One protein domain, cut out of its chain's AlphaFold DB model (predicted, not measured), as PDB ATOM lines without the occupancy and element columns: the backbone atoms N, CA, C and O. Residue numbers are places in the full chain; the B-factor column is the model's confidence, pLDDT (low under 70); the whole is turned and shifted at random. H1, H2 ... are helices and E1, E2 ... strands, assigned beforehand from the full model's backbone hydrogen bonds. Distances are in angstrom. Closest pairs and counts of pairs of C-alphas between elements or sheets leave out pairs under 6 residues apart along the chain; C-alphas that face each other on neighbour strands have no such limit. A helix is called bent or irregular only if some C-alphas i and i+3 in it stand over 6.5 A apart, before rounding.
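AT A GLANCE: This is residues 43 to 205 of the 205 residues of the protein "Twin-arginine translocation pathway signal protein" of Candidatus Methylospira mobilis (UniProt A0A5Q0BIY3). A compact body of two small antiparallel sheets, one with H2 over one face and the other between H3 and H4a, has a long helical arm, of which residues 189 to 205 stick out. The arm is the second part of one bent helix: H4a packs on the second sheet and touches H2, and H4b then leads away from the body. The printed part has 163 residues with four named helices and seven named strands, in the order H1 E1 E2 H2 E3 E4 E5 E6 H3 E7 H4, and its class is mixed, helices and strands. The sheets run E2 E1 E3 E4 and E6 E5 E7, both all antiparallel. The whole is compact, with a radius of gyration of the C-alphas of 16.5 A and spans of 53 by 42 by 29 A.

IN THESE COORDINATES: After residues 43 to 54, with no named element, H1 covers residues 55 to 58 and begins at C-alpha 55 (-7.751, -41.681, 7.777). E1, residues 77 to 81, is 12.9 A long, and E2 is residues 86 to 89. H2, residues 92 to 101, is 14.1 A long. E3, residues 107 to 113, is the longest strand by residues, 17.1 A from C-alpha 107 (-12.289, -51.930, -4.325) to C-alpha 113. E4 is residues 124 to 126, E5 residues 131 to 134 and E6 residues 147 to 150. H3, residues 153 to 163, is 14.9 A long, and E7 is residues 166 to 168. H4, residues 170 to 203, was assigned as one helix by its hydrogen bonds but is bent: C-alphas 179 and 182 are 6.8 A apart. Its arms are H4a, residues 170 to 179, 14.3 A long, and H4b, residues 182 to 203, 32.3 A long, ending at C-alpha 203 (27.217, -57.126, 22.189).

HOW THE PARTS SIT: In the first sheet E1 and E2 form a hairpin, with N 79 and O 87 3.0 A apart, within hydrogen-bond range. E1 and E3 are antiparallel at 167 degrees, with N 80 and O 109 at 2.9 A. E3 and E4 form a hairpin, with N 112 and O 125 at 2.9 A. E2, H2 and E3 make a split strand-helix-strand unit, two strands running the same way with E1 between them, its crossover right-handed. H2 is on this sheet at a height of 8.9 A, along the strands at 14 degrees to E1 on the local plane; the two layers are this helix and the sheet. H1 only grazes the sheet, with residues 55 to 58. In the second sheet the hairpin E5 and E6 has N 133 and O 148 at 2.8 A, and E5 and E7 have N 134 and O 166 at 2.8 A. E6, H3 and E7 make another split unit, with E5 between the strands and a right-handed crossover. H3 and H4a are on opposite faces of this sheet, at heights of 8.5 A and 9.6 A, which gives three layers. H2 and H4a touch about perpendicular, at 79 degrees, the closest C-alphas being those of His 93 and Ser 177, 5.6 A apart. Every O i to N i+4 pair is within hydrogen-bond range in H2, H4a and H4b; H3 has 6 of 7, and H1 is too short for such a pair.

THE WHOLE: The C-alphas of Gly 82 and Arg 205, the two farthest apart, are 55.3 A apart. Without residues 189 to 205, which stand free, the body spans 42 by 34 by 25 A. The printed part has no cut. The links H1 to E1 and E5 to E6 are long. The mean pLDDT of the printed part is 95.5, and residues 203 to 205, at the chain's end, are under 70.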
ATOM      1  N   PRO A  43      -8.897 -57.442   5.751       86.56
ATOM      2  CA  PRO A  43      -8.784 -56.261   6.594       86.56
ATOM      3  C   PRO A  43      -9.529 -56.477   7.916       86.56
ATOM      4  O   PRO A  43     -10.711 -56.815   7.939       86.56
ATOM      5  N   LYS A  44      -8.814 -56.328   9.034       87.38
ATOM      6  CA  LYS A  44      -9.333 -56.624  10.385       87.38
ATOM      7  C   LYS A  44     -10.063 -55.448  11.030       87.38
ATOM      8  O   LYS A  44     -10.545 -55.566  12.154       87.38
ATOM      9  N   LEU A  45     -10.070 -54.302  10.359       91.81
ATOM     10  CA  LEU A  45     -10.715 -53.092  10.839       91.81
ATOM     11  C   LEU A  45     -12.237 -53.219  10.694       91.81
ATOM     12  O   LEU A  45     -12.702 -53.909   9.786       91.81
ATOM     13  N   PRO A  46     -13.020 -52.581  11.581       93.56
ATOM     14  CA  PRO A  46     -14.461 -52.508  11.394       93.56
ATOM     15  C   PRO A  46     -14.784 -51.779  10.087       93.56
ATOM     16  O   PRO A  46     -14.013 -50.930   9.638       93.56
ATOM     17  N   ALA A  47     -15.939 -52.099   9.504       96.00
ATOM     18  CA  ALA A  47     -16.439 -51.375   8.345       96.00
ATOM     19  C   ALA A  47     -16.580 -49.875   8.669       96.00
ATOM     20  O   ALA A  47     -17.130 -49.509   9.710       96.00
ATOM     21  N   ASP A  48     -16.087 -49.028   7.770       97.56
ATOM     22  CA  ASP A  48     -16.193 -47.573   7.811       97.56
ATOM     23  C   ASP A  48     -16.667 -47.094   6.431       97.56
ATOM     24  O   ASP A  48     -15.927 -47.218   5.455       97.56
ATOM     25  N   PRO A  49     -17.886 -46.542   6.317       97.44
ATOM     26  CA  PRO A  49     -18.398 -46.014   5.055       97.44
ATOM     27  C   PRO A  49     -17.667 -44.767   4.532       97.44
ATOM     28  O   PRO A  49     -17.900 -44.384   3.384       97.44
ATOM     29  N   LYS A  50     -16.858 -44.099   5.369       97.81
ATOM     30  CA  LYS A  50     -16.083 -42.889   5.041       97.81
ATOM     31  C   LYS A  50     -14.651 -42.980   5.591       97.81
ATOM     32  O   LYS A  50     -14.263 -42.186   6.468       97.81
ATOM     33  N   PRO A  51     -13.860 -43.965   5.135       97.88
ATOM     34  CA  PRO A  51     -12.549 -44.230   5.709       97.88
ATOM     35  C   PRO A  51     -11.508 -43.160   5.358       97.88
ATOM     36  O   PRO A  51     -10.481 -43.063   6.026       97.88
ATOM     37  N   GLU A  52     -11.767 -42.346   4.336       97.62
ATOM     38  CA  GLU A  52     -10.926 -41.234   3.892       97.62
ATOM     39  C   GLU A  52     -10.934 -40.048   4.865       97.62
ATOM     40  O   GLU A  52      -9.971 -39.283   4.927       97.62
ATOM     41  N   VAL A  53     -12.003 -39.892   5.654       97.56
ATOM     42  CA  VAL A  53     -12.125 -38.797   6.622       97.56
ATOM     43  C   VAL A  53     -11.251 -39.094   7.838       97.56
ATOM     44  O   VAL A  53     -11.524 -40.040   8.577       97.56
ATOM     45  N   ASN A  54     -10.233 -38.258   8.063       95.75
ATOM     46  CA  ASN A  54      -9.239 -38.393   9.136       95.75
ATOM     47  C   ASN A  54      -8.567 -39.782   9.155       95.75
ATOM     48  O   ASN A  54      -8.337 -40.367  10.216       95.75
ATOM     49  N   ASP A  55      -8.244 -40.310   7.969       96.75
ATOM     50  CA  ASP A  55      -7.751 -41.681   7.777       96.75
ATOM     51  C   ASP A  55      -6.495 -42.007   8.604       96.75
ATOM     52  O   ASP A  55      -6.324 -43.130   9.075       96.75
ATOM     53  N   ILE A  56      -5.613 -41.025   8.803       96.19
ATOM     54  CA  ILE A  56      -4.381 -41.184   9.585       96.19
ATOM     55  C   ILE A  56      -4.681 -41.326  11.082       96.19
ATOM     56  O   ILE A  56      -4.049 -42.138  11.755       96.19
ATOM     57  N   GLU A  57      -5.626 -40.548  11.612       96.00
ATOM     58  CA  GLU A  57      -5.992 -40.593  13.033       96.00
ATOM     59  C   GLU A  57      -6.739 -41.883  13.360       96.00
ATOM     60  O   GLU A  57      -6.428 -42.550  14.347       96.00
ATOM     61  N   LYS A  58      -7.690 -42.260  12.497       97.00
ATOM     62  CA  LYS A  58      -8.432 -43.519  12.614       97.00
ATOM     63  C   LYS A  58      -7.506 -44.725  12.468       97.00
ATOM     64  O   LYS A  58      -7.647 -45.710  13.194       97.00
ATOM     65  N   TYR A  59      -6.559 -44.646  11.530       97.06
ATOM     66  CA  TYR A  59      -5.716 -45.766  11.126       97.06
ATOM     67  C   TYR A  59      -4.234 -45.375  11.033       97.06
ATOM     68  O   TYR A  59      -3.674 -45.236   9.936       97.06
ATOM     69  N   PRO A  60      -3.547 -45.241  12.180       96.62
ATOM     70  CA  PRO A  60      -2.168 -44.766  12.200       96.62
ATOM     71  C   PRO A  60      -1.159 -45.810  11.717       96.62
ATOM     72  O   PRO A  60      -0.046 -45.449  11.367       96.62
ATOM     73  N   MET A  61      -1.503 -47.100  11.679       97.25
ATOM     74  CA  MET A  61      -0.550 -48.180  11.396       97.25
ATOM     75  C   MET A  61      -0.931 -48.961  10.140       97.25
ATOM     76  O   MET A  61      -2.083 -49.352   9.973       97.25
ATOM     77  N   CYS A  62       0.052 -49.244   9.287       97.00
ATOM     78  CA  CYS A  62      -0.110 -50.148   8.149       97.00
ATOM     79  C   CYS A  62      -0.199 -51.611   8.633       97.00
ATOM     80  O   CYS A  62       0.745 -52.078   9.283       97.00
ATOM     81  N   PRO A  63      -1.256 -52.374   8.288       95.06
ATOM     82  CA  PRO A  63      -1.456 -53.730   8.796       95.06
ATOM     83  C   PRO A  63      -0.496 -54.765   8.186       95.06
ATOM     84  O   PRO A  63      -0.351 -55.852   8.742       95.06
ATOM     85  N   TYR A  64       0.195 -54.439   7.085       94.12
ATOM     86  CA  TYR A  64       1.106 -55.366   6.395       94.12
ATOM     87  C   TYR A  64       2.543 -55.301   6.910       94.12
ATOM     88  O   TYR A  64       3.184 -56.331   7.109       94.12
ATOM     89  N   CYS A  65       3.075 -54.096   7.116       94.50
ATOM     90  CA  CYS A  65       4.480 -53.904   7.486       94.50
ATOM     91  C   CYS A  65       4.680 -53.276   8.870       94.50
ATOM     92  O   CYS A  65       5.820 -53.173   9.318       94.50
ATOM     93  N   GLY A  66       3.602 -52.856   9.542       95.12
ATOM     94  CA  GLY A  66       3.667 -52.209  10.854       95.12
ATOM     95  C   GLY A  66       4.267 -50.804  10.820       95.12
ATOM     96  O   GLY A  66       4.678 -50.292  11.855       95.12
ATOM     97  N   MET A  67       4.361 -50.182   9.645       95.94
ATOM     98  CA  MET A  67       4.839 -48.812   9.505       95.94
ATOM     99  C   MET A  67       3.778 -47.813   9.965       95.94
ATOM    100  O   MET A  67       2.599 -47.961   9.640       95.94
ATOM    101  N   ASP A  68       4.220 -46.775  10.668       96.56
ATOM    102  CA  ASP A  68       3.373 -45.667  11.095       96.56
ATOM    103  C   ASP A  68       3.112 -44.709   9.921       96.56
ATOM    104  O   ASP A  68       4.031 -44.140   9.317       96.56
ATOM    105  N   ARG A  69       1.833 -44.569   9.576       96.50
ATOM    106  CA  ARG A  69       1.316 -43.771   8.465       96.50
ATOM    107  C   ARG A  69       1.357 -42.275   8.769       96.50
ATOM    108  O   ARG A  69       1.332 -41.513   7.815       96.50
ATOM    109  N   ARG A  70       1.506 -41.846  10.032       94.56
ATOM    110  CA  ARG A  70       1.711 -40.426  10.387       94.56
ATOM    111  C   ARG A  70       3.037 -39.887   9.864       94.56
ATOM    112  O   ARG A  70       3.105 -38.726   9.504       94.56
ATOM    113  N   PHE A  71       4.067 -40.731   9.779       92.69
ATOM    114  CA  PHE A  71       5.394 -40.340   9.279       92.69
ATOM    115  C   PHE A  71       5.618 -40.679   7.801       92.69
ATOM    116  O   PHE A  71       6.565 -40.198   7.194       92.69
ATOM    117  N   ASN A  72       4.762 -41.523   7.218       92.00
ATOM    118  CA  ASN A  72       4.852 -41.971   5.821       92.00
ATOM    119  C   ASN A  72       3.574 -41.610   5.055       92.00
ATOM    120  O   ASN A  72       3.120 -42.333   4.169       92.00
ATOM    121  N   HIS A  73       2.942 -40.506   5.454       94.25
ATOM    122  CA  HIS A  73       1.652 -40.094   4.922       94.25
ATOM    123  C   HIS A  73       1.746 -39.653   3.455       94.25
ATOM    124  O   HIS A  73       0.752 -39.740   2.738       94.25
ATOM    125  N   SER A  74       2.922 -39.210   3.002       95.38
ATOM    126  CA  SER A  74       3.198 -38.797   1.620       95.38
ATOM    127  C   SER A  74       3.104 -39.942   0.612       95.38
ATOM    128  O   SER A  74       2.663 -39.732  -0.512       95.38
ATOM    129  N   SER A  75       3.456 -41.166   1.004       97.12
ATOM    130  CA  SER A  75       3.362 -42.358   0.151       97.12
ATOM    131  C   SER A  75       2.118 -43.200   0.423       97.12
ATOM    132  O   SER A  75       1.934 -44.238  -0.217       97.12
ATOM    133  N   ARG A  76       1.307 -42.825   1.422       97.69
ATOM    134  CA  ARG A  76       0.240 -43.688   1.937       97.69
ATOM    135  C   ARG A  76      -0.797 -43.997   0.868       97.69
ATOM    136  O   ARG A  76      -1.087 -43.173   0.005       97.69
ATOM    137  N   MET A  77      -1.395 -45.174   0.997       98.50
ATOM    138  CA  MET A  77      -2.566 -45.575   0.225       98.50
ATOM    139  C   MET A  77      -3.717 -45.867   1.188       98.50
ATOM    140  O   MET A  77      -3.503 -46.131   2.379       98.50
ATOM    141  N   LEU A  78      -4.939 -45.829   0.679       98.56
ATOM    142  CA  LEU A  78      -6.129 -46.289   1.385       98.56
ATOM    143  C   LEU A  78      -7.030 -46.995   0.375       98.56
ATOM    144  O   LEU A  78      -7.448 -46.380  -0.603       98.56
ATOM    145  N   ILE A  79      -7.316 -48.272   0.603       98.38
ATOM    146  CA  ILE A  79      -8.300 -49.011  -0.191       98.38
ATOM    147  C   ILE A  79      -9.598 -49.056   0.609       98.38
ATOM    148  O   ILE A  79      -9.605 -49.485   1.760       98.38
ATOM    149  N   HIS A  80     -10.693 -48.618   0.001       98.00
ATOM    150  CA  HIS A  80     -12.042 -48.781   0.534       98.00
ATOM    151  C   HIS A  80     -12.724 -49.872  -0.283       98.00
ATOM    152  O   HIS A  80     -12.993 -49.686  -1.470       98.00
ATOM    153  N   TYR A  81     -12.962 -51.026   0.329       96.62
ATOM    154  CA  TYR A  81     -13.601 -52.159  -0.337       96.62
ATOM    155  C   TYR A  81     -15.126 -52.008  -0.402       96.62
ATOM    156  O   TYR A  81     -15.730 -51.252   0.359       96.62
ATOM    157  N   GLY A  82     -15.770 -52.743  -1.313       93.19
ATOM    158  CA  GLY A  82     -17.216 -52.669  -1.560       93.19
ATOM    159  C   GLY A  82     -18.103 -53.040  -0.366       93.19
ATOM    160  O   GLY A  82     -19.267 -52.655  -0.328       93.19
ATOM    161  N   ASN A  83     -17.560 -53.743   0.628       91.75
ATOM    162  CA  ASN A  83     -18.223 -54.062   1.897       91.75
ATOM    163  C   ASN A  83     -17.910 -53.054   3.021       91.75
ATOM    164  O   ASN A  83     -18.038 -53.386   4.199       91.75
ATOM    165  N   ASP A  84     -17.457 -51.856   2.654       95.69
ATOM    166  CA  ASP A  84     -17.025 -50.781   3.544       95.69
ATOM    167  C   ASP A  84     -15.839 -51.129   4.456       95.69
ATOM    168  O   ASP A  84     -15.540 -50.389   5.387       95.69
ATOM    169  N   LEU A  85     -15.106 -52.215   4.194       95.44
ATOM    170  CA  LEU A  85     -13.858 -52.469   4.910       95.44
ATOM    171  C   LEU A  85     -12.755 -51.511   4.428       95.44
ATOM    172  O   LEU A  85     -12.466 -51.468   3.226       95.44
ATOM    173  N   PRO A  86     -12.094 -50.783   5.345       97.19
ATOM    174  CA  PRO A  86     -10.914 -50.001   5.021       97.19
ATOM    175  C   PRO A  86      -9.643 -50.847   5.097       97.19
ATOM    176  O   PRO A  86      -9.451 -51.622   6.037       97.19
ATOM    177  N   ASP A  87      -8.726 -50.627   4.159       97.44
ATOM    178  CA  ASP A  87      -7.351 -51.114   4.237       97.44
ATOM    179  C   ASP A  87      -6.346 -49.942   4.160       97.44
ATOM    180  O   ASP A  87      -6.070 -49.412   3.076       97.44
ATOM    181  N   PRO A  88      -5.844 -49.474   5.320       97.38
ATOM    182  CA  PRO A  88      -4.969 -48.315   5.446       97.38
ATOM    183  C   PRO A  88      -3.502 -48.714   5.288       97.38
ATOM    184  O   PRO A  88      -2.914 -49.400   6.119       97.38
ATOM    185  N   LEU A  89      -2.854 -48.227   4.238       98.12
ATOM    186  CA  LEU A  89      -1.558 -48.733   3.792       98.12
ATOM    187  C   LEU A  89      -0.514 -47.618   3.816       98.12
ATOM    188  O   LEU A  89      -0.832 -46.452   3.593       98.12
ATOM    189  N   CYS A  90       0.750 -47.946   4.078       97.62
ATOM    190  CA  CYS A  90       1.822 -46.939   4.079       97.62
ATOM    191  C   CYS A  90       2.381 -46.623   2.684       97.62
ATOM    192  O   CYS A  90       3.084 -45.632   2.526       97.62
ATOM    193  N   SER A  91       2.126 -47.473   1.690       98.06
ATOM    194  CA  SER A  91       2.727 -47.376   0.357       98.06
ATOM    195  C   SER A  91       1.941 -48.176  -0.674       98.06
ATOM    196  O   SER A  91       1.221 -49.116  -0.321       98.06
ATOM    197  N   ILE A  92       2.158 -47.869  -1.954       98.38
ATOM    198  CA  ILE A  92       1.650 -48.682  -3.066       98.38
ATOM    199  C   ILE A  92       2.251 -50.096  -3.099       98.38
ATOM    200  O   ILE A  92       1.581 -51.025  -3.532       98.38
ATOM    201  N   HIS A  93       3.448 -50.303  -2.535       98.00
ATOM    202  CA  HIS A  93       3.999 -51.646  -2.312       98.00
ATOM    203  C   HIS A  93       3.074 -52.483  -1.411       98.00
ATOM    204  O   HIS A  93       2.719 -53.609  -1.749       98.00
ATOM    205  N   CYS A  94       2.622 -51.927  -0.279       97.75
ATOM    206  CA  CYS A  94       1.671 -52.625   0.595       97.75
ATOM    207  C   CYS A  94       0.273 -52.730  -0.042       97.75
ATOM    208  O   CYS A  94      -0.419 -53.720   0.183       97.75
ATOM    209  N   ALA A  95      -0.125 -51.759  -0.873       97.75
ATOM    210  CA  ALA A  95      -1.367 -51.840  -1.645       97.75
ATOM    211  C   ALA A  95      -1.369 -53.001  -2.640       97.75
ATOM    212  O   ALA A  95      -2.360 -53.722  -2.720       97.75
ATOM    213  N   ALA A  96      -0.255 -53.237  -3.338       97.94
ATOM    214  CA  ALA A  96      -0.111 -54.373  -4.243       97.94
ATOM    215  C   ALA A  96      -0.303 -55.713  -3.508       97.94
ATOM    216  O   ALA A  96      -1.003 -56.593  -4.003       97.94
ATOM    217  N   ILE A  97       0.247 -55.845  -2.293       96.56
ATOM    218  CA  ILE A  97       0.051 -57.034  -1.447       96.56
ATOM    219  C   ILE A  97      -1.423 -57.192  -1.055       96.56
ATOM    220  O   ILE A  97      -1.967 -58.288  -1.178       96.56
ATOM    221  N   SER A  98      -2.072 -56.111  -0.610       95.56
ATOM    222  CA  SER A  98      -3.493 -56.137  -0.245       95.56
ATOM    223  C   SER A  98      -4.371 -56.611  -1.398       95.56
ATOM    224  O   SER A  98      -5.134 -57.564  -1.236       95.56
ATOM    225  N   LEU A  99      -4.200 -56.009  -2.577       95.62
ATOM    226  CA  LEU A  99      -4.968 -56.350  -3.773       95.62
ATOM    227  C   LEU A  99      -4.716 -57.795  -4.225       95.62
ATOM    228  O   LEU A  99      -5.647 -58.464  -4.654       95.62
ATOM    229  N   ALA A 100      -3.487 -58.308  -4.095       94.06
ATOM    230  CA  ALA A 100      -3.167 -59.691  -4.456       94.06
ATOM    231  C   ALA A 100      -3.714 -60.739  -3.473       94.06
ATOM    232  O   ALA A 100      -3.959 -61.876  -3.873       94.06
ATOM    233  N   LEU A 101      -3.884 -60.391  -2.194       92.69
ATOM    234  CA  LEU A 101      -4.413 -61.308  -1.178       92.69
ATOM    235  C   LEU A 101      -5.944 -61.275  -1.095       92.69
ATOM    236  O   LEU A 101      -6.574 -62.299  -0.819       92.69
ATOM    237  N   ASN A 102      -6.545 -60.115  -1.347       91.00
ATOM    238  CA  ASN A 102      -7.975 -59.870  -1.189       91.00
ATOM    239  C   ASN A 102      -8.718 -59.884  -2.534       91.00
ATOM    240  O   ASN A 102      -9.543 -59.019  -2.798       91.00
ATOM    241  N   LEU A 103      -8.452 -60.894  -3.371       88.44
ATOM    242  CA  LEU A 103      -8.985 -61.004  -4.742       88.44
ATOM    243  C   LEU A 103     -10.518 -61.002  -4.832       88.44
ATOM    244  O   LEU A 103     -11.068 -60.650  -5.868       88.44
ATOM    245  N   ALA A 104     -11.202 -61.434  -3.771       86.62
ATOM    246  CA  ALA A 104     -12.662 -61.461  -3.701       86.62
ATOM    247  C   ALA A 104     -13.283 -60.161  -3.162       86.62
ATOM    248  O   ALA A 104     -14.507 -60.066  -3.072       86.62
ATOM    249  N   LEU A 105     -12.463 -59.198  -2.734       88.56
ATOM    250  CA  LEU A 105     -12.931 -57.893  -2.294       88.56
ATOM    251  C   LEU A 105     -12.698 -56.887  -3.414       88.56
ATOM    252  O   LEU A 105     -11.575 -56.445  -3.644       88.56
ATOM    253  N   ASP A 106     -13.776 -56.486  -4.076       89.38
ATOM    254  CA  ASP A 106     -13.708 -55.433  -5.081       89.38
ATOM    255  C   ASP A 106     -13.489 -54.068  -4.404       89.38
ATOM    256  O   ASP A 106     -14.261 -53.688  -3.512       89.38
ATOM    257  N   PRO A 107     -12.451 -53.301  -4.787       96.06
ATOM    258  CA  PRO A 107     -12.289 -51.930  -4.325       96.06
ATOM    259  C   PRO A 107     -13.434 -51.046  -4.833       96.06
ATOM    260  O   PRO A 107     -13.675 -50.954  -6.035       96.06
ATOM    261  N   LYS A 108     -14.102 -50.336  -3.922       96.62
ATOM    262  CA  LYS A 108     -15.039 -49.252  -4.248       96.62
ATOM    263  C   LYS A 108     -14.280 -48.017  -4.723       96.62
ATOM    264  O   LYS A 108     -14.682 -47.360  -5.676       96.62
ATOM    265  N   VAL A 109     -13.184 -47.705  -4.037       98.31
ATOM    266  CA  VAL A 109     -12.287 -46.596  -4.355       98.31
ATOM    267  C   VAL A 109     -10.911 -46.870  -3.754       98.31
ATOM    268  O   VAL A 109     -10.775 -47.528  -2.719       98.31
ATOM    269  N   ILE A 110      -9.876 -46.378  -4.426       98.69
ATOM    270  CA  ILE A 110      -8.500 -46.424  -3.944       98.69
ATOM    271  C   ILE A 110      -7.983 -44.993  -3.923       98.69
ATOM    272  O   ILE A 110      -8.117 -44.261  -4.907       98.69
ATOM    273  N   TYR A 111      -7.373 -44.615  -2.809       98.75
ATOM    274  CA  TYR A 111      -6.762 -43.313  -2.611       98.75
ATOM    275  C   TYR A 111      -5.248 -43.424  -2.453       98.75
ATOM    276  O   TYR A 111      -4.733 -44.429  -1.952       98.75
ATOM    277  N   ALA A 112      -4.557 -42.353  -2.825       98.50
ATOM    278  CA  ALA A 112      -3.143 -42.118  -2.569       98.50
ATOM    279  C   ALA A 112      -2.951 -40.783  -1.835       98.50
ATOM    280  O   ALA A 112      -3.791 -39.889  -1.940       98.50
ATOM    281  N   GLY A 113      -1.845 -40.634  -1.105       98.12
ATOM    282  CA  GLY A 113      -1.410 -39.338  -0.587       98.12
ATOM    283  C   GLY A 113      -1.003 -38.402  -1.729       98.12
ATOM    284  O   GLY A 113      -0.120 -38.734  -2.513       98.12
ATOM    285  N   ASP A 114      -1.643 -37.241  -1.821       98.31
ATOM    286  CA  ASP A 114      -1.370 -36.225  -2.834       98.31
ATOM    287  C   ASP A 114      -0.187 -35.342  -2.421       98.31
ATOM    288  O   ASP A 114      -0.261 -34.599  -1.443       98.31
ATOM    289  N   ASN A 115       0.900 -35.401  -3.188       98.25
ATOM    290  CA  ASN A 115       2.109 -34.614  -2.952       98.25
ATOM    291  C   ASN A 115       2.132 -33.270  -3.698       98.25
ATOM    292  O   ASN A 115       3.125 -32.554  -3.597       98.25
ATOM    293  N   ALA A 116       1.073 -32.911  -4.430       97.38
ATOM    294  CA  ALA A 116       0.968 -31.620  -5.106       97.38
ATOM    295  C   ALA A 116       0.814 -30.429  -4.138       97.38
ATOM    296  O   ALA A 116       1.529 -29.441  -4.312       97.38
ATOM    297  N   PRO A 117      -0.075 -30.466  -3.121       96.62
ATOM    298  CA  PRO A 117      -0.180 -29.375  -2.161       96.62
ATOM    299  C   PRO A 117       0.926 -29.432  -1.099       96.62
ATOM    300  O   PRO A 117       1.281 -30.492  -0.560       96.62
ATOM    301  N   ASP A 118       1.419 -28.256  -0.722       94.38
ATOM    302  CA  ASP A 118       2.361 -28.098   0.384       94.38
ATOM    303  C   ASP A 118       1.634 -28.012   1.733       94.38
ATOM    304  O   ASP A 118       1.617 -26.992   2.415       94.38
ATOM    305  N   VAL A 119       0.939 -29.096   2.078       94.38
ATOM    306  CA  VAL A 119       0.271 -29.267   3.374       94.38
ATOM    307  C   VAL A 119       0.758 -30.543   4.054       94.38
ATOM    308  O   VAL A 119       1.221 -31.474   3.387       94.38
ATOM    309  N   ASP A 120       0.659 -30.583   5.378       92.31
ATOM    310  CA  ASP A 120       0.998 -31.740   6.200       92.31
ATOM    311  C   ASP A 120      -0.120 -31.961   7.238       92.31
ATOM    312  O   ASP A 120      -0.389 -31.049   8.025       92.31
ATOM    313  N   PRO A 121      -0.831 -33.106   7.224       93.62
ATOM    314  CA  PRO A 121      -0.649 -34.261   6.340       93.62
ATOM    315  C   PRO A 121      -1.089 -34.012   4.893       93.62
ATOM    316  O   PRO A 121      -2.072 -33.326   4.625       93.62
ATOM    317  N   LYS A 122      -0.394 -34.663   3.948       96.19
ATOM    318  CA  LYS A 122      -0.807 -34.741   2.533       96.19
ATOM    319  C   LYS A 122      -2.271 -35.200   2.420       96.19
ATOM    320  O   LYS A 122      -2.611 -36.207   3.054       96.19
ATOM    321  N   PRO A 123      -3.138 -34.522   1.648       97.06
ATOM    322  CA  PRO A 123      -4.524 -34.936   1.492       97.06
ATOM    323  C   PRO A 123      -4.601 -36.227   0.673       97.06
ATOM    324  O   PRO A 123      -3.622 -36.645   0.058       97.06
ATOM    325  N   LEU A 124      -5.755 -36.887   0.690       98.06
ATOM    326  CA  LEU A 124      -5.998 -38.043  -0.166       98.06
ATOM    327  C   LEU A 124      -6.525 -37.594  -1.529       98.06
ATOM    328  O   LEU A 124      -7.370 -36.704  -1.617       98.06
ATOM    329  N   VAL A 125      -6.073 -38.270  -2.578       98.25
ATOM    330  CA  VAL A 125      -6.606 -38.159  -3.936       98.25
ATOM    331  C   VAL A 125      -6.974 -39.544  -4.451       98.25
ATOM    332  O   VAL A 125      -6.279 -40.523  -4.183       98.25
ATOM    333  N   GLU A 126      -8.086 -39.650  -5.175       98.50
ATOM    334  CA  GLU A 126      -8.450 -40.891  -5.860       98.50
ATOM    335  C   GLU A 126      -7.389 -41.245  -6.904       98.50
ATOM    336  O   GLU A 126      -6.998 -40.407  -7.718       98.50
ATOM    337  N   VAL A 127      -6.960 -42.506  -6.940       98.19
ATOM    338  CA  VAL A 127      -5.857 -42.930  -7.817       98.19
ATOM    339  C   VAL A 127      -6.150 -42.753  -9.308       98.19
ATOM    340  O   VAL A 127      -5.219 -42.602 -10.087       98.19
ATOM    341  N   GLY A 128      -7.425 -42.725  -9.710       97.19
ATOM    342  CA  GLY A 128      -7.827 -42.450 -11.094       97.19
ATOM    343  C   GLY A 128      -7.565 -41.008 -11.546       97.19
ATOM    344  O   GLY A 128      -7.544 -40.742 -12.743       97.19
ATOM    345  N   LYS A 129      -7.356 -40.082 -10.602       97.38
ATOM    346  CA  LYS A 129      -6.991 -38.678 -10.855       97.38
ATOM    347  C   LYS A 129      -5.497 -38.422 -10.621       97.38
ATOM    348  O   LYS A 129      -4.994 -37.365 -10.980       97.38
ATOM    349  N   ALA A 130      -4.797 -39.371 -10.001       98.19
ATOM    350  CA  ALA A 130      -3.411 -39.208  -9.609       98.19
ATOM    351  C   ALA A 130      -2.447 -39.552 -10.752       98.19
ATOM    352  O   ALA A 130      -2.622 -40.541 -11.462       98.19
ATOM    353  N   THR A 131      -1.378 -38.770 -10.870       98.69
ATOM    354  CA  THR A 131      -0.195 -39.105 -11.668       98.69
ATOM    355  C   THR A 131       0.931 -39.498 -10.722       98.69
ATOM    356  O   THR A 131       1.228 -38.780  -9.767       98.69
ATOM    357  N   PHE A 132       1.563 -40.640 -10.969       98.69
ATOM    358  CA  PHE A 132       2.666 -41.138 -10.158       98.69
ATOM    359  C   PHE A 132       4.001 -40.800 -10.810       98.69
ATOM    360  O   PHE A 132       4.193 -41.014 -12.005       98.69
ATOM    361  N   LEU A 133       4.939 -40.320 -10.004       98.69
ATOM    362  CA  LEU A 133       6.341 -40.208 -10.358       98.69
ATOM    363  C   LEU A 133       7.069 -41.473  -9.897       98.69
ATOM    364  O   LEU A 133       7.166 -41.736  -8.696       98.69
ATOM    365  N   VAL A 134       7.553 -42.256 -10.856       98.56
ATOM    366  CA  VAL A 134       8.184 -43.557 -10.629       98.56
ATOM    367  C   VAL A 134       9.682 -43.488 -10.911       98.56
ATOM    368  O   VAL A 134      10.106 -42.913 -11.911       98.56
ATOM    369  N   GLY A 135      10.495 -44.089 -10.045       98.12
ATOM    370  CA  GLY A 135      11.947 -44.169 -10.221       98.12
ATOM    371  C   GLY A 135      12.670 -42.829 -10.106       98.12
ATOM    372  O   GLY A 135      13.739 -42.666 -10.689       98.12
ATOM    373  N   SER A 136      12.086 -41.864  -9.396       97.94
ATOM    374  CA  SER A 136      12.764 -40.623  -9.026       97.94
ATOM    375  C   SER A 136      13.753 -40.830  -7.875       97.94
ATOM    376  O   SER A 136      13.782 -41.887  -7.239       97.94
ATOM    377  N   ASP A 137      14.556 -39.805  -7.593       97.62
ATOM    378  CA  ASP A 137      15.483 -39.782  -6.454       97.62
ATOM    379  C   ASP A 137      14.797 -39.588  -5.084       97.62
ATOM    380  O   ASP A 137      15.438 -39.723  -4.038       97.62
ATOM    381  N   LEU A 138      13.486 -39.317  -5.073       96.69
ATOM    382  CA  LEU A 138      12.683 -39.226  -3.858       96.69
ATOM    383  C   LEU A 138      12.695 -40.565  -3.106       96.69
ATOM    384  O   LEU A 138      12.640 -41.626  -3.734       96.69
ATOM    385  N   PRO A 139      12.695 -40.566  -1.763       94.62
ATOM    386  CA  PRO A 139      12.737 -41.803  -0.996       94.62
ATOM    387  C   PRO A 139      11.487 -42.660  -1.237       94.62
ATOM    388  O   PRO A 139      10.355 -42.224  -1.030       94.62
ATOM    389  N   GLY A 140      11.702 -43.916  -1.632       94.94
ATOM    390  CA  GLY A 140      10.645 -44.918  -1.709       94.94
ATOM    391  C   GLY A 140      10.239 -45.427  -0.325       94.94
ATOM    392  O   GLY A 140      11.069 -45.588   0.573       94.94
ATOM    393  N   VAL A 141       8.953 -45.737  -0.153       96.19
ATOM    394  CA  VAL A 141       8.431 -46.337   1.080       96.19
ATOM    395  C   VAL A 141       8.116 -47.802   0.831       96.19
ATOM    396  O   VAL A 141       7.278 -48.136  -0.002       96.19
ATOM    397  N   MET A 142       8.811 -48.677   1.566       95.75
ATOM    398  CA  MET A 142       8.790 -50.137   1.383       95.75
ATOM    399  C   MET A 142       9.256 -50.617  -0.003       95.75
ATOM    400  O   MET A 142       9.035 -51.769  -0.346       95.75
ATOM    401  N   THR A 143       9.936 -49.772  -0.776       97.00
ATOM    402  CA  THR A 143      10.459 -50.120  -2.101       97.00
ATOM    403  C   THR A 143      11.736 -49.341  -2.398       97.00
ATOM    404  O   THR A 143      11.902 -48.224  -1.903       97.00
ATOM    405  N   TRP A 144      12.642 -49.917  -3.192       96.31
ATOM    406  CA  TRP A 144      13.833 -49.201  -3.685       96.31
ATOM    407  C   TRP A 144      13.568 -48.371  -4.938       96.31
ATOM    408  O   TRP A 144      14.379 -47.518  -5.282       96.31
ATOM    409  N   ASN A 145      12.458 -48.626  -5.621       97.69
ATOM    410  CA  ASN A 145      12.040 -47.878  -6.792       97.69
ATOM    411  C   ASN A 145      10.923 -46.916  -6.375       97.69
ATOM    412  O   ASN A 145       9.806 -47.358  -6.099       97.69
ATOM    413  N   SER A 146      11.238 -45.624  -6.267       97.88
ATOM    414  CA  SER A 146      10.319 -44.605  -5.745       97.88
ATOM    415  C   SER A 146       9.016 -44.524  -6.536       97.88
ATOM    416  O   SER A 146       9.023 -44.741  -7.744       97.88
ATOM    417  N   LYS A 147       7.894 -44.251  -5.857       98.25
ATOM    418  CA  LYS A 147       6.543 -44.161  -6.442       98.25
ATOM    419  C   LYS A 147       5.730 -43.129  -5.660       98.25
ATOM    420  O   LYS A 147       5.119 -43.467  -4.646       98.25
ATOM    421  N   VAL A 148       5.761 -41.877  -6.102       98.31
ATOM    422  CA  VAL A 148       5.139 -40.738  -5.400       98.31
ATOM    423  C   VAL A 148       3.938 -40.238  -6.191       98.31
ATOM    424  O   VAL A 148       4.061 -39.985  -7.383       98.31
ATOM    425  N   ALA A 149       2.777 -40.106  -5.551       98.50
ATOM    426  CA  ALA A 149       1.541 -39.689  -6.211       98.50
ATOM    427  C   ALA A 149       1.321 -38.172  -6.132       98.50
ATOM    428  O   ALA A 149       1.549 -37.555  -5.091       98.50
ATOM    429  N   TYR A 150       0.804 -37.596  -7.212       98.62
ATOM    430  CA  TYR A 150       0.390 -36.198  -7.320       98.62
ATOM    431  C   TYR A 150      -1.038 -36.139  -7.857       98.62
ATOM    432  O   TYR A 150      -1.374 -36.853  -8.798       98.62
ATOM    433  N   GLY A 151      -1.882 -35.284  -7.287       97.31
ATOM    434  CA  GLY A 151      -3.297 -35.164  -7.637       97.31
ATOM    435  C   GLY A 151      -3.574 -34.442  -8.955       97.31
ATOM    436  O   GLY A 151      -4.725 -34.364  -9.372       97.31
ATOM    437  N   ASN A 152      -2.536 -33.916  -9.611       94.62
ATOM    438  CA  ASN A 152      -2.604 -33.349 -10.954       94.62
ATOM    439  C   ASN A 152      -1.291 -33.584 -11.720       94.62
ATOM    440  O   ASN A 152      -0.229 -33.806 -11.127       94.62
ATOM    441  N   ALA A 153      -1.381 -33.558 -13.050       95.81
ATOM    442  CA  ALA A 153      -0.269 -33.874 -13.941       95.81
ATOM    443  C   ALA A 153       0.803 -32.775 -13.947       95.81
ATOM    444  O   ALA A 153       1.990 -33.065 -14.104       95.81
ATOM    445  N   GLU A 154       0.407 -31.519 -13.741       97.44
ATOM    446  CA  GLU A 154       1.299 -30.362 -13.736       97.44
ATOM    447  C   GLU A 154       2.303 -30.442 -12.581       97.44
ATOM    448  O   GLU A 154       3.506 -30.268 -12.791       97.44
ATOM    449  N   ALA A 155       1.832 -30.769 -11.375       97.75
ATOM    450  CA  ALA A 155       2.675 -30.965 -10.200       97.75
ATOM    451  C   ALA A 155       3.608 -32.171 -10.370       97.75
ATOM    452  O   ALA A 155       4.793 -32.082 -10.046       97.75
ATOM    453  N   ALA A 156       3.108 -33.271 -10.942       98.12
ATOM    454  CA  ALA A 156       3.927 -34.446 -11.228       98.12
ATOM    455  C   ALA A 156       5.052 -34.121 -12.225       98.12
ATOM    456  O   ALA A 156       6.208 -34.479 -12.000       98.12
ATOM    457  N   ALA A 157       4.744 -33.386 -13.299       98.44
ATOM    458  CA  ALA A 157       5.723 -32.953 -14.293       98.44
ATOM    459  C   ALA A 157       6.740 -31.952 -13.721       98.44
ATOM    460  O   ALA A 157       7.918 -31.988 -14.080       98.44
ATOM    461  N   ALA A 158       6.313 -31.064 -12.818       98.25
ATOM    462  CA  ALA A 158       7.221 -30.172 -12.101       98.25
ATOM    463  C   ALA A 158       8.195 -30.966 -11.216       98.25
ATOM    464  O   ALA A 158       9.402 -30.738 -11.284       98.25
ATOM    465  N   ALA A 159       7.693 -31.946 -10.460       98.06
ATOM    466  CA  ALA A 159       8.524 -32.830  -9.651       98.06
ATOM    467  C   ALA A 159       9.477 -33.672 -10.508       98.06
ATOM    468  O   ALA A 159      10.652 -33.786 -10.172       98.06
ATOM    469  N   GLN A 160       9.018 -34.191 -11.651       98.56
ATOM    470  CA  GLN A 160       9.847 -34.956 -12.588       98.56
ATOM    471  C   GLN A 160      11.059 -34.157 -13.082       98.56
ATOM    472  O   GLN A 160      12.159 -34.696 -13.181       98.56
ATOM    473  N   LYS A 161      10.888 -32.862 -13.378       98.44
ATOM    474  CA  LYS A 161      11.995 -31.993 -13.820       98.44
ATOM    475  C   LYS A 161      13.086 -31.834 -12.758       98.44
ATOM    476  O   LYS A 161      14.231 -31.588 -13.117       98.44
ATOM    477  N   ILE A 162      12.725 -31.945 -11.480       98.19
ATOM    478  CA  ILE A 162      13.632 -31.761 -10.340       98.19
ATOM    479  C   ILE A 162      14.263 -33.096  -9.931       98.19
ATOM    480  O   ILE A 162      15.472 -33.178  -9.752       98.19
ATOM    481  N   HIS A 163      13.439 -34.135  -9.813       98.19
ATOM    482  CA  HIS A 163      13.778 -35.415  -9.187       98.19
ATOM    483  C   HIS A 163      14.050 -36.547 -10.193       98.19
ATOM    484  O   HIS A 163      14.352 -37.680  -9.809       98.19
ATOM    485  N   GLY A 164      13.907 -36.268 -11.492       98.00
ATOM    486  CA  GLY A 164      13.966 -37.277 -12.546       98.00
ATOM    487  C   GLY A 164      12.795 -38.258 -12.471       98.00
ATOM    488  O   GLY A 164      11.735 -37.942 -11.938       98.00
ATOM    489  N   GLY A 165      12.986 -39.464 -13.007       97.69
ATOM    490  CA  GLY A 165      11.961 -40.510 -13.033       97.69
ATOM    491  C   GLY A 165      10.985 -40.408 -14.212       97.69
ATOM    492  O   GLY A 165      11.149 -39.616 -15.146       97.69
ATOM    493  N   GLN A 166       9.968 -41.263 -14.184       98.31
ATOM    494  CA  GLN A 166       8.960 -41.411 -15.232       98.31
ATOM    495  C   GLN A 166       7.563 -41.182 -14.667       98.31
ATOM    496  O   GLN A 166       7.241 -41.655 -13.579       98.31
ATOM    497  N   LEU A 167       6.728 -40.464 -15.418       98.56
ATOM    498  CA  LEU A 167       5.318 -40.309 -15.086       98.56
ATOM    499  C   LEU A 167       4.545 -41.550 -15.522       98.56
ATOM    500  O   LEU A 167       4.729 -42.035 -16.639       98.56
ATOM    501  N   ALA A 168       3.679 -42.038 -14.645       98.44
ATOM    502  CA  ALA A 168       2.851 -43.207 -14.874       98.44
ATOM    503  C   ALA A 168       1.465 -43.019 -14.248       98.44
ATOM    504  O   ALA A 168       1.302 -42.315 -13.248       98.44
ATOM    505  N   ASP A 169       0.460 -43.680 -14.816       98.50
ATOM    506  CA  ASP A 169      -0.847 -43.803 -14.175       98.50
ATOM    507  C   ASP A 169      -0.824 -44.851 -13.043       98.50
ATOM    508  O   ASP A 169       0.184 -45.523 -12.779       98.50
ATOM    509  N   PHE A 170      -1.953 -45.004 -12.346       98.44
ATOM    510  CA  PHE A 170      -2.076 -45.978 -11.263       98.44
ATOM    511  C   PHE A 170      -1.862 -47.430 -11.715       98.44
ATOM    512  O   PHE A 170      -1.199 -48.187 -11.009       98.44
ATOM    513  N   GLN A 171      -2.390 -47.839 -12.872       98.19
ATOM    514  CA  GLN A 171      -2.310 -49.232 -13.335       98.19
ATOM    515  C   GLN A 171      -0.881 -49.605 -13.728       98.19
ATOM    516  O   GLN A 171      -0.377 -50.669 -13.357       98.19
ATOM    517  N   GLN A 172      -0.194 -48.704 -14.425       98.62
ATOM    518  CA  GLN A 172       1.224 -48.823 -14.743       98.62
ATOM    519  C   GLN A 172       2.062 -48.902 -13.462       98.62
ATOM    520  O   GLN A 172       2.881 -49.809 -13.307       98.62
ATOM    521  N   THR A 173       1.809 -48.012 -12.502       98.62
ATOM    522  CA  THR A 173       2.538 -47.980 -11.225       98.62
ATOM    523  C   THR A 173       2.277 -49.227 -10.378       98.62
ATOM    524  O   THR A 173       3.199 -49.766  -9.757       98.62
ATOM    525  N   LEU A 174       1.045 -49.739 -10.372       98.50
ATOM    526  CA  LEU A 174       0.687 -50.980  -9.692       98.50
ATOM    527  C   LEU A 174       1.408 -52.177 -10.323       98.50
ATOM    528  O   LEU A 174       1.978 -52.996  -9.602       98.50
ATOM    529  N   ARG A 175       1.477 -52.246 -11.658       98.38
ATOM    530  CA  ARG A 175       2.249 -53.278 -12.370       98.38
ATOM    531  C   ARG A 175       3.732 -53.237 -12.010       98.38
ATOM    532  O   ARG A 175       4.329 -54.281 -11.767       98.38
ATOM    533  N   ILE A 176       4.321 -52.044 -11.956       98.44
ATOM    534  CA  ILE A 176       5.716 -51.862 -11.535       98.44
ATOM    535  C   ILE A 176       5.891 -52.327 -10.085       98.44
ATOM    536  O   ILE A 176       6.814 -53.077  -9.792       98.44
ATOM    537  N   SER A 177       4.955 -51.981  -9.197       98.38
ATOM    538  CA  SER A 177       4.956 -52.441  -7.800       98.38
ATOM    539  C   SER A 177       4.900 -53.967  -7.685       98.38
ATOM    540  O   SER A 177       5.580 -54.530  -6.830       98.38
ATOM    541  N   PHE A 178       4.149 -54.647  -8.558       97.62
ATOM    542  CA  PHE A 178       4.133 -56.109  -8.603       97.62
ATOM    543  C   PHE A 178       5.471 -56.711  -9.028       97.62
ATOM    544  O   PHE A 178       5.900 -57.704  -8.445       97.62
ATOM    545  N   THR A 179       6.136 -56.106 -10.010       96.88
ATOM    546  CA  THR A 179       7.464 -56.546 -10.457       96.88
ATOM    547  C   THR A 179       8.517 -56.325  -9.368       96.88
ATOM    548  O   THR A 179       9.306 -57.223  -9.083       96.88
ATOM    549  N   ASP A 180       8.484 -55.167  -8.706       97.81
ATOM    550  CA  ASP A 180       9.478 -54.782  -7.698       97.81
ATOM    551  C   ASP A 180       9.382 -55.607  -6.401       97.81
ATOM    552  O   ASP A 180      10.367 -55.714  -5.669       97.81
ATOM    553  N   LEU A 181       8.227 -56.224  -6.108       95.94
ATOM    554  CA  LEU A 181       7.979 -56.977  -4.868       95.94
ATOM    555  C   LEU A 181       9.063 -58.019  -4.561       95.94
ATOM    556  O   LEU A 181       9.475 -58.147  -3.406       95.94
ATOM    557  N   ALA A 182       9.518 -58.770  -5.567       95.06
ATOM    558  CA  ALA A 182      10.511 -59.824  -5.369       95.06
ATOM    559  C   ALA A 182      11.860 -59.249  -4.902       95.06
ATOM    560  O   ALA A 182      12.421 -59.702  -3.898       95.06
ATOM    561  N   ASP A 183      12.334 -58.209  -5.585       96.50
ATOM    562  CA  ASP A 183      13.600 -57.542  -5.281       96.50
ATOM    563  C   ASP A 183      13.532 -56.783  -3.953       96.50
ATOM    564  O   ASP A 183      14.472 -56.823  -3.152       96.50
ATOM    565  N   ASP A 184      12.404 -56.120  -3.690       96.44
ATOM    566  CA  ASP A 184      12.148 -55.417  -2.437       96.44
ATOM    567  C   ASP A 184      12.217 -56.392  -1.247       96.44
ATOM    568  O   ASP A 184      12.905 -56.135  -0.253       96.44
ATOM    569  N   VAL A 185      11.568 -57.557  -1.346       94.44
ATOM    570  CA  VAL A 185      11.580 -58.573  -0.281       94.44
ATOM    571  C   VAL A 185      12.980 -59.149  -0.062       94.44
ATOM    572  O   VAL A 185      13.398 -59.303   1.093       94.44
ATOM    573  N   ASP A 186      13.727 -59.453  -1.127       96.44
ATOM    574  CA  ASP A 186      15.100 -59.957  -1.015       96.44
ATOM    575  C   ASP A 186      16.014 -58.951  -0.297       96.44
ATOM    576  O   ASP A 186      16.641 -59.270   0.724       96.44
ATOM    577  N   LYS A 187      16.010 -57.691  -0.746       95.94
ATOM    578  CA  LYS A 187      16.798 -56.620  -0.123       95.94
ATOM    579  C   LYS A 187      16.379 -56.370   1.329       95.94
ATOM    580  O   LYS A 187      17.236 -56.203   2.200       95.94
ATOM    581  N   MET A 188      15.082 -56.412   1.654       94.31
ATOM    582  CA  MET A 188      14.614 -56.298   3.045       94.31
ATOM    583  C   MET A 188      15.147 -57.422   3.935       94.31
ATOM    584  O   MET A 188      15.521 -57.168   5.086       94.31
ATOM    585  N   ARG A 189      15.186 -58.663   3.433       95.19
ATOM    586  CA  ARG A 189      15.718 -59.818   4.173       95.19
ATOM    587  C   ARG A 189      17.214 -59.673   4.427       95.19
ATOM    588  O   ARG A 189      17.626 -59.827   5.579       95.19
ATOM    589  N   LYS A 190      17.986 -59.292   3.404       96.88
ATOM    590  CA  LYS A 190      19.426 -59.004   3.516       96.88
ATOM    591  C   LYS A 190      19.693 -57.906   4.546       96.88
ATOM    592  O   LYS A 190      20.421 -58.126   5.512       96.88
ATOM    593  N   ASN A 191      18.980 -56.783   4.459       94.81
ATOM    594  CA  ASN A 191      19.123 -55.681   5.414       94.81
ATOM    595  C   ASN A 191      18.763 -56.085   6.855       94.81
ATOM    596  O   ASN A 191      19.404 -55.642   7.809       94.81
ATOM    597  N   ARG A 192      17.733 -56.921   7.050       94.25
ATOM    598  CA  ARG A 192      17.384 -57.463   8.377       94.25
ATOM    599  C   ARG A 192      18.496 -58.355   8.923       94.25
ATOM    600  O   ARG A 192      18.795 -58.283  10.113       94.25
ATOM    601  N   GLU A 193      19.107 -59.179   8.080       96.00
ATOM    602  CA  GLU A 193      20.228 -60.032   8.464       96.00
ATOM    603  C   GLU A 193      21.463 -59.219   8.857       96.00
ATOM    604  O   GLU A 193      22.035 -59.454   9.922       96.00
ATOM    605  N   GLU A 194      21.830 -58.216   8.062       95.50
ATOM    606  CA  GLU A 194      22.939 -57.320   8.383       95.50
ATOM    607  C   GLU A 194      22.726 -56.595   9.710       95.50
ATOM    608  O   GLU A 194      23.638 -56.531  10.535       95.50
ATOM    609  N   ARG A 195      21.510 -56.094   9.965       94.25
ATOM    610  CA  ARG A 195      21.178 -55.469  11.253       94.25
ATOM    611  C   ARG A 195      21.344 -56.440  12.419       94.25
ATOM    612  O   ARG A 195      21.906 -56.045  13.439       94.25
ATOM    613  N   ARG A 196      20.923 -57.702  12.269       94.94
ATOM    614  CA  ARG A 196      21.140 -58.741  13.293       94.94
ATOM    615  C   ARG A 196      22.628 -58.989  13.541       94.94
ATOM    616  O   ARG A 196      23.043 -59.002  14.696       94.94
ATOM    617  N   LYS A 197      23.440 -59.108  12.483       95.25
ATOM    618  CA  LYS A 197      24.901 -59.282  12.596       95.25
ATOM    619  C   LYS A 197      25.563 -58.096  13.304       95.25
ATOM    620  O   LYS A 197      26.359 -58.295  14.216       95.25
ATOM    621  N   ARG A 198      25.197 -56.860  12.940       94.25
ATOM    622  CA  ARG A 198      25.709 -55.636  13.584       94.25
ATOM    623  C   ARG A 198      25.321 -55.557  15.063       94.25
ATOM    624  O   ARG A 198      26.148 -55.160  15.874       94.25
ATOM    625  N   ALA A 199      24.093 -55.937  15.415       92.94
ATOM    626  CA  ALA A 199      23.643 -55.967  16.805       92.94
ATOM    627  C   ALA A 199      24.416 -57.007  17.635       92.94
ATOM    628  O   ALA A 199      24.905 -56.675  18.711       92.94
ATOM    629  N   ALA A 200      24.607 -58.220  17.104       91.62
ATOM    630  CA  ALA A 200      25.389 -59.266  17.763       91.62
ATOM    631  C   ALA A 200      26.865 -58.864  17.944       91.62
ATOM    632  O   ALA A 200      27.418 -59.017  19.028       91.62
ATOM    633  N   GLY A 201      27.490 -58.272  16.920       87.94
ATOM    634  CA  GLY A 201      28.882 -57.814  16.996       87.94
ATOM    635  C   GLY A 201      29.109 -56.640  17.959       87.94
ATOM    636  O   GLY A 201      30.213 -56.479  18.466       87.94
ATOM    637  N   ARG A 202      28.079 -55.829  18.241       76.75
ATOM    638  CA  ARG A 202      28.127 -54.776  19.274       76.75
ATOM    639  C   ARG A 202      27.994 -55.323  20.694       76.75
ATOM    640  O   ARG A 202      28.489 -54.684  21.603       76.75
ATOM    641  N   GLN A 203      27.331 -56.464  20.882       65.69
ATOM    642  CA  GLN A 203      27.217 -57.126  22.189       65.69
ATOM    643  C   GLN A 203      28.481 -57.909  22.571       65.69
ATOM    644  O   GLN A 203      28.644 -58.285  23.725       65.69
ATOM    645  N   GLN A 204      29.348 -58.185  21.595       59.12
ATOM    646  CA  GLN A 204      30.609 -58.910  21.772       59.12
ATOM    647  C   GLN A 204      31.819 -57.984  21.997       59.12
ATOM    648  O   GLN A 204      32.927 -58.485  22.179       59.12
ATOM    649  N   ARG A 205      31.623 -56.662  21.949       54.16
ATOM    650  CA  ARG A 205      32.624 -55.638  22.282       54.16
ATOM    651  C   ARG A 205      32.276 -55.012  23.620       54.16
ATOM    652  O   ARG A 205      33.233 -54.663  24.338       54.16
TER     653      ARG A 205